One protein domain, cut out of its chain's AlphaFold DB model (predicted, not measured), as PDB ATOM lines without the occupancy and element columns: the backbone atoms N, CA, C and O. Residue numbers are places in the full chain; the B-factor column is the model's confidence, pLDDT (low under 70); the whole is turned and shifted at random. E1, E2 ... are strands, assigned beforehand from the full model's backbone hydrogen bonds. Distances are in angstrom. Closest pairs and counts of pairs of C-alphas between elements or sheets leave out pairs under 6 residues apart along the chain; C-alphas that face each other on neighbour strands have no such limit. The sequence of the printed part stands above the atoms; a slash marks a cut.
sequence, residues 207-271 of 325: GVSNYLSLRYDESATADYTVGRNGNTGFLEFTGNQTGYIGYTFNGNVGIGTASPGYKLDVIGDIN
ATOM      1  N   GLY A 207     -12.822  24.070  58.983       61.62
ATOM      2  CA  GLY A 207     -14.137  23.912  58.347       61.62
ATOM      3  C   GLY A 207     -15.090  25.098  58.495       61.62
ATOM      4  O   GLY A 207     -16.119  25.114  57.834       61.62
ATOM      5  N   VAL A 208     -14.776  26.119  59.298       71.50
ATOM      6  CA  VAL A 208     -15.682  27.271  59.447       71.50
ATOM      7  C   VAL A 208     -15.369  28.358  58.419       71.50
ATOM      8  O   VAL A 208     -14.234  28.830  58.319       71.50
ATOM      9  N   SER A 209     -16.375  28.757  57.642       77.62
ATOM     10  CA  SER A 209     -16.251  29.851  56.681       77.62
ATOM     11  C   SER A 209     -16.163  31.210  57.372       77.62
ATOM     12  O   SER A 209     -16.824  31.456  58.378       77.62
ATOM     13  N   ASN A 210     -15.373  32.113  56.792       79.81
ATOM     14  CA  ASN A 210     -15.247  33.498  57.240       79.81
ATOM     15  C   ASN A 210     -15.738  34.416  56.133       79.81
ATOM     16  O   ASN A 210     -15.068  34.545  55.107       79.81
ATOM     17  N   TYR A 211     -16.898  35.030  56.345       82.38
ATOM     18  CA  TYR A 211     -17.551  35.881  55.363       82.38
ATOM     19  C   TYR A 211     -17.556  37.338  55.815       82.38
ATOM     20  O   TYR A 211     -17.954  37.650  56.936       82.38
ATOM     21  N   LEU A 212     -17.181  38.237  54.910       88.12
ATOM     22  CA  LEU A 212     -17.603  39.629  54.973       88.12
ATOM     23  C   LEU A 212     -19.021  39.702  54.400       88.12
ATOM     24  O   LEU A 212     -19.209  39.360  53.233       88.12
ATOM     25  N   SER A 213     -19.996  40.128  55.205       86.00
ATOM     26  CA  SER A 213     -21.374  40.344  54.752       86.00
ATOM     27  C   SER A 213     -21.578  41.790  54.303       86.00
ATOM     28  O   SER A 213     -21.198  42.731  55.001       86.00
ATOM     29  N   LEU A 214     -22.177  41.958  53.129       84.19
ATOM     30  CA  LEU A 214     -22.635  43.219  52.566       84.19
ATOM     31  C   LEU A 214     -24.164  43.180  52.570       84.19
ATOM     32  O   LEU A 214     -24.772  42.394  51.837       84.19
ATOM     33  N   ARG A 215     -24.770  44.009  53.422       79.50
ATOM     34  CA  ARG A 215     -26.217  44.026  53.674       79.50
ATOM     35  C   ARG A 215     -26.827  45.349  53.227       79.50
ATOM     36  O   ARG A 215     -26.194  46.393  53.370       79.50
ATOM     37  N   TYR A 216     -28.058  45.296  52.719       78.06
ATOM     38  CA  TYR A 216     -28.870  46.493  52.474       78.06
ATOM     39  C   TYR A 216     -29.571  46.974  53.755       78.06
ATOM     40  O   TYR A 216     -29.649  48.176  53.994       78.06
ATOM     41  N   ASP A 217     -30.022  46.040  54.600       77.88
ATOM     42  CA  ASP A 217     -30.630  46.325  55.900       77.88
ATOM     43  C   ASP A 217     -30.273  45.273  56.972       77.88
ATOM     44  O   ASP A 217     -29.676  44.222  56.703       77.88
ATOM     45  N   GLU A 218     -30.621  45.589  58.220       75.94
ATOM     46  CA  GLU A 218     -30.392  44.736  59.392       75.94
ATOM     47  C   GLU A 218     -31.459  43.636  59.560       75.94
ATOM     48  O   GLU A 218     -31.331  42.798  60.452       75.94
ATOM     49  N   SER A 219     -32.517  43.606  58.733       69.44
ATOM     50  CA  SER A 219     -33.759  42.898  59.064       69.44
ATOM     51  C   SER A 219     -33.945  41.512  58.445       69.44
ATOM     52  O   SER A 219     -34.650  40.739  59.088       69.44
ATOM     53  N   ALA A 220     -33.398  41.132  57.279       62.75
ATOM     54  CA  ALA A 220     -33.410  39.715  56.846       62.75
ATOM     55  C   ALA A 220     -32.693  39.396  55.516       62.75
ATOM     56  O   ALA A 220     -32.773  40.134  54.542       62.75
ATOM     57  N   THR A 221     -32.093  38.194  55.517       59.28
ATOM     58  CA  THR A 221     -31.831  37.212  54.431       59.28
ATOM     59  C   THR A 221     -31.058  37.600  53.165       59.28
ATOM     60  O   THR A 221     -30.407  36.725  52.596       59.28
ATOM     61  N   ALA A 222     -31.039  38.855  52.737       59.81
ATOM     62  CA  ALA A 222     -30.444  39.291  51.473       59.81
ATOM     63  C   ALA A 222     -28.960  39.707  51.599       59.81
ATOM     64  O   ALA A 222     -28.579  40.818  51.225       59.81
ATOM     65  N   ASP A 223     -28.110  38.818  52.112       75.62
ATOM     66  CA  ASP A 223     -26.678  39.096  52.268       75.62
ATOM     67  C   ASP A 223     -25.916  38.709  51.002       75.62
ATOM     68  O   ASP A 223     -26.054  37.584  50.520       75.62
ATOM     69  N   TYR A 224     -25.063  39.600  50.494       81.50
ATOM     70  CA  TYR A 224     -23.927  39.165  49.685       81.50
ATOM     71  C   TYR A 224     -22.755  38.926  50.612       81.50
ATOM     72  O   TYR A 224     -22.356  39.803  51.373       81.50
ATOM     73  N   THR A 225     -22.181  37.743  50.527       83.69
ATOM     74  CA  THR A 225     -20.984  37.400  51.274       83.69
ATOM     75  C   THR A 225     -19.843  37.129  50.325       83.69
ATOM     76  O   THR A 225     -20.004  36.473  49.295       83.69
ATOM     77  N   VAL A 226     -18.673  37.630  50.695       88.75
ATOM     78  CA  VAL A 226     -17.405  37.226  50.105       88.75
ATOM     79  C   VAL A 226     -16.548  36.656  51.215       88.75
ATOM     80  O   VAL A 226     -16.414  37.250  52.289       88.75
ATOM     81  N   GLY A 227     -15.990  35.478  50.992       88.75
ATOM     82  CA  GLY A 227     -15.201  34.844  52.029       88.75
ATOM     83  C   GLY A 227     -14.561  33.554  51.592       88.75
ATOM     84  O   GLY A 227     -14.824  33.026  50.516       88.75
ATOM     85  N   ARG A 228     -13.690  33.045  52.451       88.00
ATOM     86  CA  ARG A 228     -13.089  31.736  52.248       88.00
ATOM     87  C   ARG A 228     -13.999  30.686  52.863       88.00
ATOM     88  O   ARG A 228     -14.308  30.767  54.054       88.00
ATOM     89  N   ASN A 229     -14.375  29.690  52.072       87.25
ATOM     90  CA  ASN A 229     -15.079  28.530  52.581       87.25
ATOM     91  C   ASN A 229     -14.151  27.695  53.462       87.25
ATOM     92  O   ASN A 229     -13.031  27.367  53.060       87.25
ATOM     93  N   GLY A 230     -14.602  27.354  54.665       85.44
ATOM     94  CA  GLY A 230     -13.781  26.606  55.611       85.44
ATOM     95  C   GLY A 230     -13.536  25.149  55.203       85.44
ATOM     96  O   GLY A 230     -12.490  24.602  55.547       85.44
ATOM     97  N   ASN A 231     -14.463  24.527  54.468       86.44
ATOM     98  CA  ASN A 231     -14.377  23.136  54.016       86.44
ATOM     99  C   ASN A 231     -13.566  22.989  52.726       86.44
ATOM    100  O   ASN A 231     -12.700  22.123  52.640       86.44
ATOM    101  N   THR A 232     -13.863  23.804  51.712       88.31
ATOM    102  CA  THR A 232     -13.240  23.686  50.382       88.31
ATOM    103  C   THR A 232     -11.985  24.540  50.249       88.31
ATOM    104  O   THR A 232     -11.139  24.280  49.397       88.31
ATOM    105  N   GLY A 233     -11.849  25.573  51.082       85.81
ATOM    106  CA  GLY A 233     -10.782  26.559  50.984       85.81
ATOM    107  C   GLY A 233     -10.937  27.536  49.818       85.81
ATOM    108  O   GLY A 233     -10.096  28.429  49.699       85.81
ATOM    109  N   PHE A 234     -11.975  27.401  48.987       89.50
ATOM    110  CA  PHE A 234     -12.215  28.299  47.864       89.50
ATOM    111  C   PHE A 234     -12.707  29.667  48.334       89.50
ATOM    112  O   PHE A 234     -13.343  29.803  49.381       89.50
ATOM    113  N   LEU A 235     -12.399  30.687  47.531       90.00
ATOM    114  CA  LEU A 235     -13.090  31.963  47.616       90.00
ATOM    115  C   LEU A 235     -14.516  31.747  47.115       90.00
ATOM    116  O   LEU A 235     -14.722  31.377  45.960       90.00
ATOM    117  N   GLU A 236     -15.480  31.991  47.984       87.00
ATOM    118  CA  GLU A 236     -16.887  31.904  47.660       87.00
ATOM    119  C   GLU A 236     -17.505  33.292  47.669       87.00
ATOM    120  O   GLU A 236     -17.291  34.107  48.572       87.00
ATOM    121  N   PHE A 237     -18.302  33.522  46.637       86.81
ATOM    122  CA  PHE A 237     -19.301  34.562  46.628       86.81
ATOM    123  C   PHE A 237     -20.626  33.840  46.857       86.81
ATOM    124  O   PHE A 237     -21.037  33.030  46.017       86.81
ATOM    125  N   THR A 238     -21.297  34.097  47.980       78.12
ATOM    126  CA  THR A 238     -22.598  33.476  48.290       78.12
ATOM    127  C   THR A 238     -23.637  34.517  48.690       78.12
ATOM    128  O   THR A 238     -23.294  35.631  49.081       78.12
ATOM    129  N   GLY A 239     -24.916  34.156  48.615       74.38
ATOM    130  CA  GLY A 239     -26.001  34.967  49.154       74.38
ATOM    131  C   GLY A 239     -27.329  34.225  49.132       74.38
ATOM    132  O   GLY A 239     -27.589  33.446  48.215       74.38
ATOM    133  N   ASN A 240     -28.167  34.443  50.146       65.62
ATOM    134  CA  ASN A 240     -29.484  33.809  50.269       65.62
ATOM    135  C   ASN A 240     -30.594  34.766  49.800       65.62
ATOM    136  O   ASN A 240     -31.491  35.149  50.546       65.62
ATOM    137  N   GLN A 241     -30.490  35.216  48.553       64.69
ATOM    138  CA  GLN A 241     -31.432  36.171  47.971       64.69
ATOM    139  C   GLN A 241     -32.655  35.430  47.412       64.69
ATOM    140  O   GLN A 241     -32.531  34.596  46.514       64.69
ATOM    141  N   THR A 242     -33.860  35.790  47.853       60.00
ATOM    142  CA  THR A 242     -35.104  35.430  47.155       60.00
ATOM    143  C   THR A 242     -35.299  36.377  45.964       60.00
ATOM    144  O   THR A 242     -36.045  37.346  46.056       60.00
ATOM    145  N   GLY A 243     -34.580  36.156  44.857       62.00
ATOM    146  CA  GLY A 243     -34.776  36.917  43.612       62.00
ATOM    147  C   GLY A 243     -33.509  37.104  42.778       62.00
ATOM    148  O   GLY A 243     -33.417  36.569  41.676       62.00
ATOM    149  N   TYR A 244     -32.520  37.834  43.300       59.22
ATOM    150  CA  TYR A 244     -31.274  38.135  42.583       59.22
ATOM    151  C   TYR A 244     -30.125  37.230  43.043       59.22
ATOM    152  O   TYR A 244     -29.287  37.617  43.853       59.22
ATOM    153  N   ILE A 245     -30.064  36.012  42.502       57.50
ATOM    154  CA  ILE A 245     -28.915  35.115  42.684       57.50
ATOM    155  C   ILE A 245     -27.989  35.305  41.482       57.50
ATOM    156  O   ILE A 245     -28.076  34.588  40.487       57.50
ATOM    157  N   GLY A 246     -27.143  36.332  41.520       65.50
ATOM    158  CA  GLY A 246     -26.233  36.600  40.414       65.50
ATOM    159  C   GLY A 246     -25.173  37.635  40.747       65.50
ATOM    160  O   GLY A 246     -25.427  38.595  41.468       65.50
ATOM    161  N   TYR A 247     -23.987  37.428  40.182       77.06
ATOM    162  CA  TYR A 247     -22.896  38.393  40.181       77.06
ATOM    163  C   TYR A 247     -22.825  39.006  38.790       77.06
ATOM    164  O   TYR A 247     -22.706  38.284  37.798       77.06
ATOM    165  N   THR A 248     -22.919  40.329  38.700       79.88
ATOM    166  CA  THR A 248     -22.745  41.023  37.425       79.88
ATOM    167  C   THR A 248     -21.307  41.496  37.301       79.88
ATOM    168  O   THR A 248     -20.819  42.279  38.113       79.88
ATOM    169  N   PHE A 249     -20.636  41.048  36.243       85.00
ATOM    170  CA  PHE A 249     -19.363  41.605  35.815       85.00
ATOM    171  C   PHE A 249     -19.640  42.599  34.687       85.00
ATOM    172  O   PHE A 249     -19.946  42.206  33.564       85.00
ATOM    173  N   ASN A 250     -19.550  43.901  34.972       85.94
ATOM    174  CA  ASN A 250     -19.733  44.928  33.936       85.94
ATOM    175  C   ASN A 250     -18.573  44.911  32.912       85.94
ATOM    176  O   ASN A 250     -18.741  45.311  31.756       85.94
ATOM    177  N   GLY A 251     -17.402  44.421  33.335       89.94
ATOM    178  CA  GLY A 251     -16.194  44.271  32.525       89.94
ATOM    179  C   GLY A 251     -16.019  42.885  31.899       89.94
ATOM    180  O   GLY A 251     -16.958  42.099  31.789       89.94
ATOM    181  N   ASN A 252     -14.793  42.619  31.460       94.75
ATOM    182  CA  ASN A 252     -14.351  41.324  30.958       94.75
ATOM    183  C   ASN A 252     -13.724  40.517  32.108       94.75
ATOM    184  O   ASN A 252     -13.022  41.086  32.944       94.75
ATOM    185  N   VAL A 253     -13.954  39.206  32.147       94.81
ATOM    186  CA  VAL A 253     -13.347  38.288  33.121       94.81
ATOM    187  C   VAL A 253     -12.161  37.584  32.462       94.81
ATOM    188  O   VAL A 253     -12.314  36.948  31.424       94.81
ATOM    189  N   GLY A 254     -10.978  37.700  33.064       94.88
ATOM    190  CA  GLY A 254      -9.770  37.000  32.629       94.88
ATOM    191  C   GLY A 254      -9.420  35.851  33.571       94.88
ATOM    192  O   GLY A 254      -9.300  36.060  34.776       94.88
ATOM    193  N   ILE A 255      -9.211  34.648  33.035       96.38
ATOM    194  CA  ILE A 255      -8.632  33.512  33.763       96.38
ATOM    195  C   ILE A 255      -7.214  33.288  33.235       96.38
ATOM    196  O   ILE A 255      -7.021  32.986  32.060       96.38
ATOM    197  N   GLY A 256      -6.211  33.497  34.092       95.31
ATOM    198  CA  GLY A 256      -4.795  33.444  33.703       95.31
ATOM    199  C   GLY A 256      -4.298  34.659  32.904       95.31
ATOM    200  O   GLY A 256      -3.145  34.676  32.488       95.31
ATOM    201  N   THR A 257      -5.131  35.690  32.706       95.38
ATOM    202  CA  THR A 257      -4.770  36.943  32.022       95.38
ATOM    203  C   THR A 257      -5.263  38.166  32.789       95.38
ATOM    204  O   THR A 257      -6.378  38.172  33.309       95.38
ATOM    205  N   ALA A 258      -4.445  39.220  32.831       95.94
ATOM    206  CA  ALA A 258      -4.813  40.522  33.392       95.94
ATOM    207  C   ALA A 258      -5.411  41.485  32.345       95.94
ATOM    208  O   ALA A 258      -5.854  42.578  32.692       95.94
ATOM    209  N   SER A 259      -5.413  41.113  31.062       95.88
ATOM    210  CA  SER A 259      -5.888  41.965  29.960       95.88
ATOM    211  C   SER A 259      -6.785  41.180  28.995       95.88
ATOM    212  O   SER A 259      -6.369  40.886  27.876       95.88
ATOM    213  N   PRO A 260      -8.002  40.798  29.425       97.19
ATOM    214  CA  PRO A 260      -8.949  40.064  28.586       97.19
ATOM    215  C   PRO A 260      -9.519  40.938  27.447       97.19
ATOM    216  O   PRO A 260     -10.089  42.007  27.692       97.19
ATOM    217  N   GLY A 261      -9.399  40.470  26.205       96.62
ATOM    218  CA  GLY A 261      -9.927  41.081  24.982       96.62
ATOM    219  C   GLY A 261     -11.416  40.816  24.730       96.62
ATOM    220  O   GLY A 261     -12.079  41.656  24.119       96.62
ATOM    221  N   TYR A 262     -11.977  39.717  25.246       95.81
ATOM    222  CA  TYR A 262     -13.417  39.427  25.210       95.81
ATOM    223  C   TYR A 262     -14.026  39.332  26.612       95.81
ATOM    224  O   TYR A 262     -13.326  39.349  27.622       95.81
ATOM    225  N   LYS A 263     -15.364  39.235  26.686       94.56
ATOM    226  CA  LYS A 263     -16.115  39.186  27.957       94.56
ATOM    227  C   LYS A 263     -15.649  38.077  28.899       94.56
ATOM    228  O   LYS A 263     -15.703  38.268  30.112       94.56
ATOM    229  N   LEU A 264     -15.177  36.965  28.347       94.69
ATOM    230  CA  LEU A 264     -14.472  35.917  29.068       94.69
ATOM    231  C   LEU A 264     -13.270  35.477  28.228       94.69
ATOM    232  O   LEU A 264     -13.472  34.880  27.172       94.69
ATOM    233  N   ASP A 265     -12.060  35.722  28.727       95.81
ATOM    234  CA  ASP A 265     -10.820  35.197  28.148       95.81
ATOM    235  C   ASP A 265     -10.153  34.241  29.129       95.81
ATOM    236  O   ASP A 265      -9.978  34.553  30.308       95.81
ATOM    237  N   VAL A 266      -9.730  33.087  28.624       95.94
ATOM    238  CA  VAL A 266      -9.017  32.071  29.397       95.94
ATOM    239  C   VAL A 266      -7.699  31.767  28.690       95.94
ATOM    240  O   VAL A 266      -7.703  31.342  27.538       95.94
ATOM    241  N   ILE A 267      -6.570  31.983  29.371       95.88
ATOM    242  CA  ILE A 267      -5.272  31.444  28.944       95.88
ATOM    243  C   ILE A 267      -5.153  30.040  29.534       95.88
ATOM    244  O   ILE A 267      -4.837  29.875  30.712       95.88
ATOM    245  N   GLY A 268      -5.444  29.038  28.711       94.00
ATOM    246  CA  GLY A 268      -5.482  27.630  29.097       94.00
ATOM    247  C   GLY A 268      -6.712  26.928  28.528       94.00
ATOM    248  O   GLY A 268      -7.445  27.494  27.717       94.00
ATOM    249  N   ASP A 269      -6.937  25.696  28.971       90.69
ATOM    250  CA  ASP A 269      -8.069  24.892  28.520       90.69
ATOM    251  C   ASP A 269      -9.326  25.175  29.348       90.69
ATOM    252  O   ASP A 269      -9.275  25.347  30.569       90.69
ATOM    253  N   ILE A 270     -10.485  25.156  28.689       91.50
ATOM    254  CA  ILE A 270     -11.790  25.153  29.352       91.50
ATOM    255  C   ILE A 270     -12.337  23.727  29.288       91.50
ATOM    256  O   ILE A 270     -12.715  23.249  28.220       91.50
ATOM    257  N   ASN A 271     -12.415  23.047  30.433       88.19
ATOM    258  CA  ASN A 271     -13.058  21.739  30.523       88.19
ATOM    259  C   ASN A 271     -14.546  21.899  30.867       88.19
ATOM    260  O   ASN A 271     -14.895  22.238  31.998       88.19
TER     261      ASN A 271
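Overview. This is residues 207 to 271 of the 325 residues of an uncharacterized protein of Candidatus Adlerbacteria bacterium GW2011_GWA1_54_10 (UniProt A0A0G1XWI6). There is little regular structure: two small lobes, a meander E1 E2 E3, each strand the antiparallel neighbour of the one before, and a short parallel pair E4 E5, are joined by residues 239 to 252. Of 65 printed residues, 20 are in five named strands, E1 to E5 along the chain; there is no named helix, and the class is all strand. The whole is loose, radius of gyration of the C-alphas 15.1 A, spanning 42 by 29 by 20 A.

Arrangement. E1, residues 210 to 214, forms a hairpin with E2, residues 224 to 228; N 212 and O 226 are 2.9 A apart. E2 forms a hairpin with E3, residues 235 to 238; N 225 and O 238 are 2.8 A apart. E4, residues 253 to 255, is parallel to E5, residues 264 to 266; N 255 and O 265 are 2.8 A apart. E3 and E4 are apart.

Along the chain. E1 is 13.1 A long from C-alpha 210 at (-15.247, 33.498, 57.240), E2 13.4 A, E3 9.7 A, E4 6.7 A, and E5 6.7 A, ending at C-alpha 266 (-9.017, 32.071, 29.397).

Size, cuts and confidence. The C-alphas farthest apart, of Ser 219 and Gly 268, are 43.9 A apart. The printed part has no cut; the link E3 to E4 is long. Residues 207, 219 to 222 and 240 to 246 have pLDDT under 70.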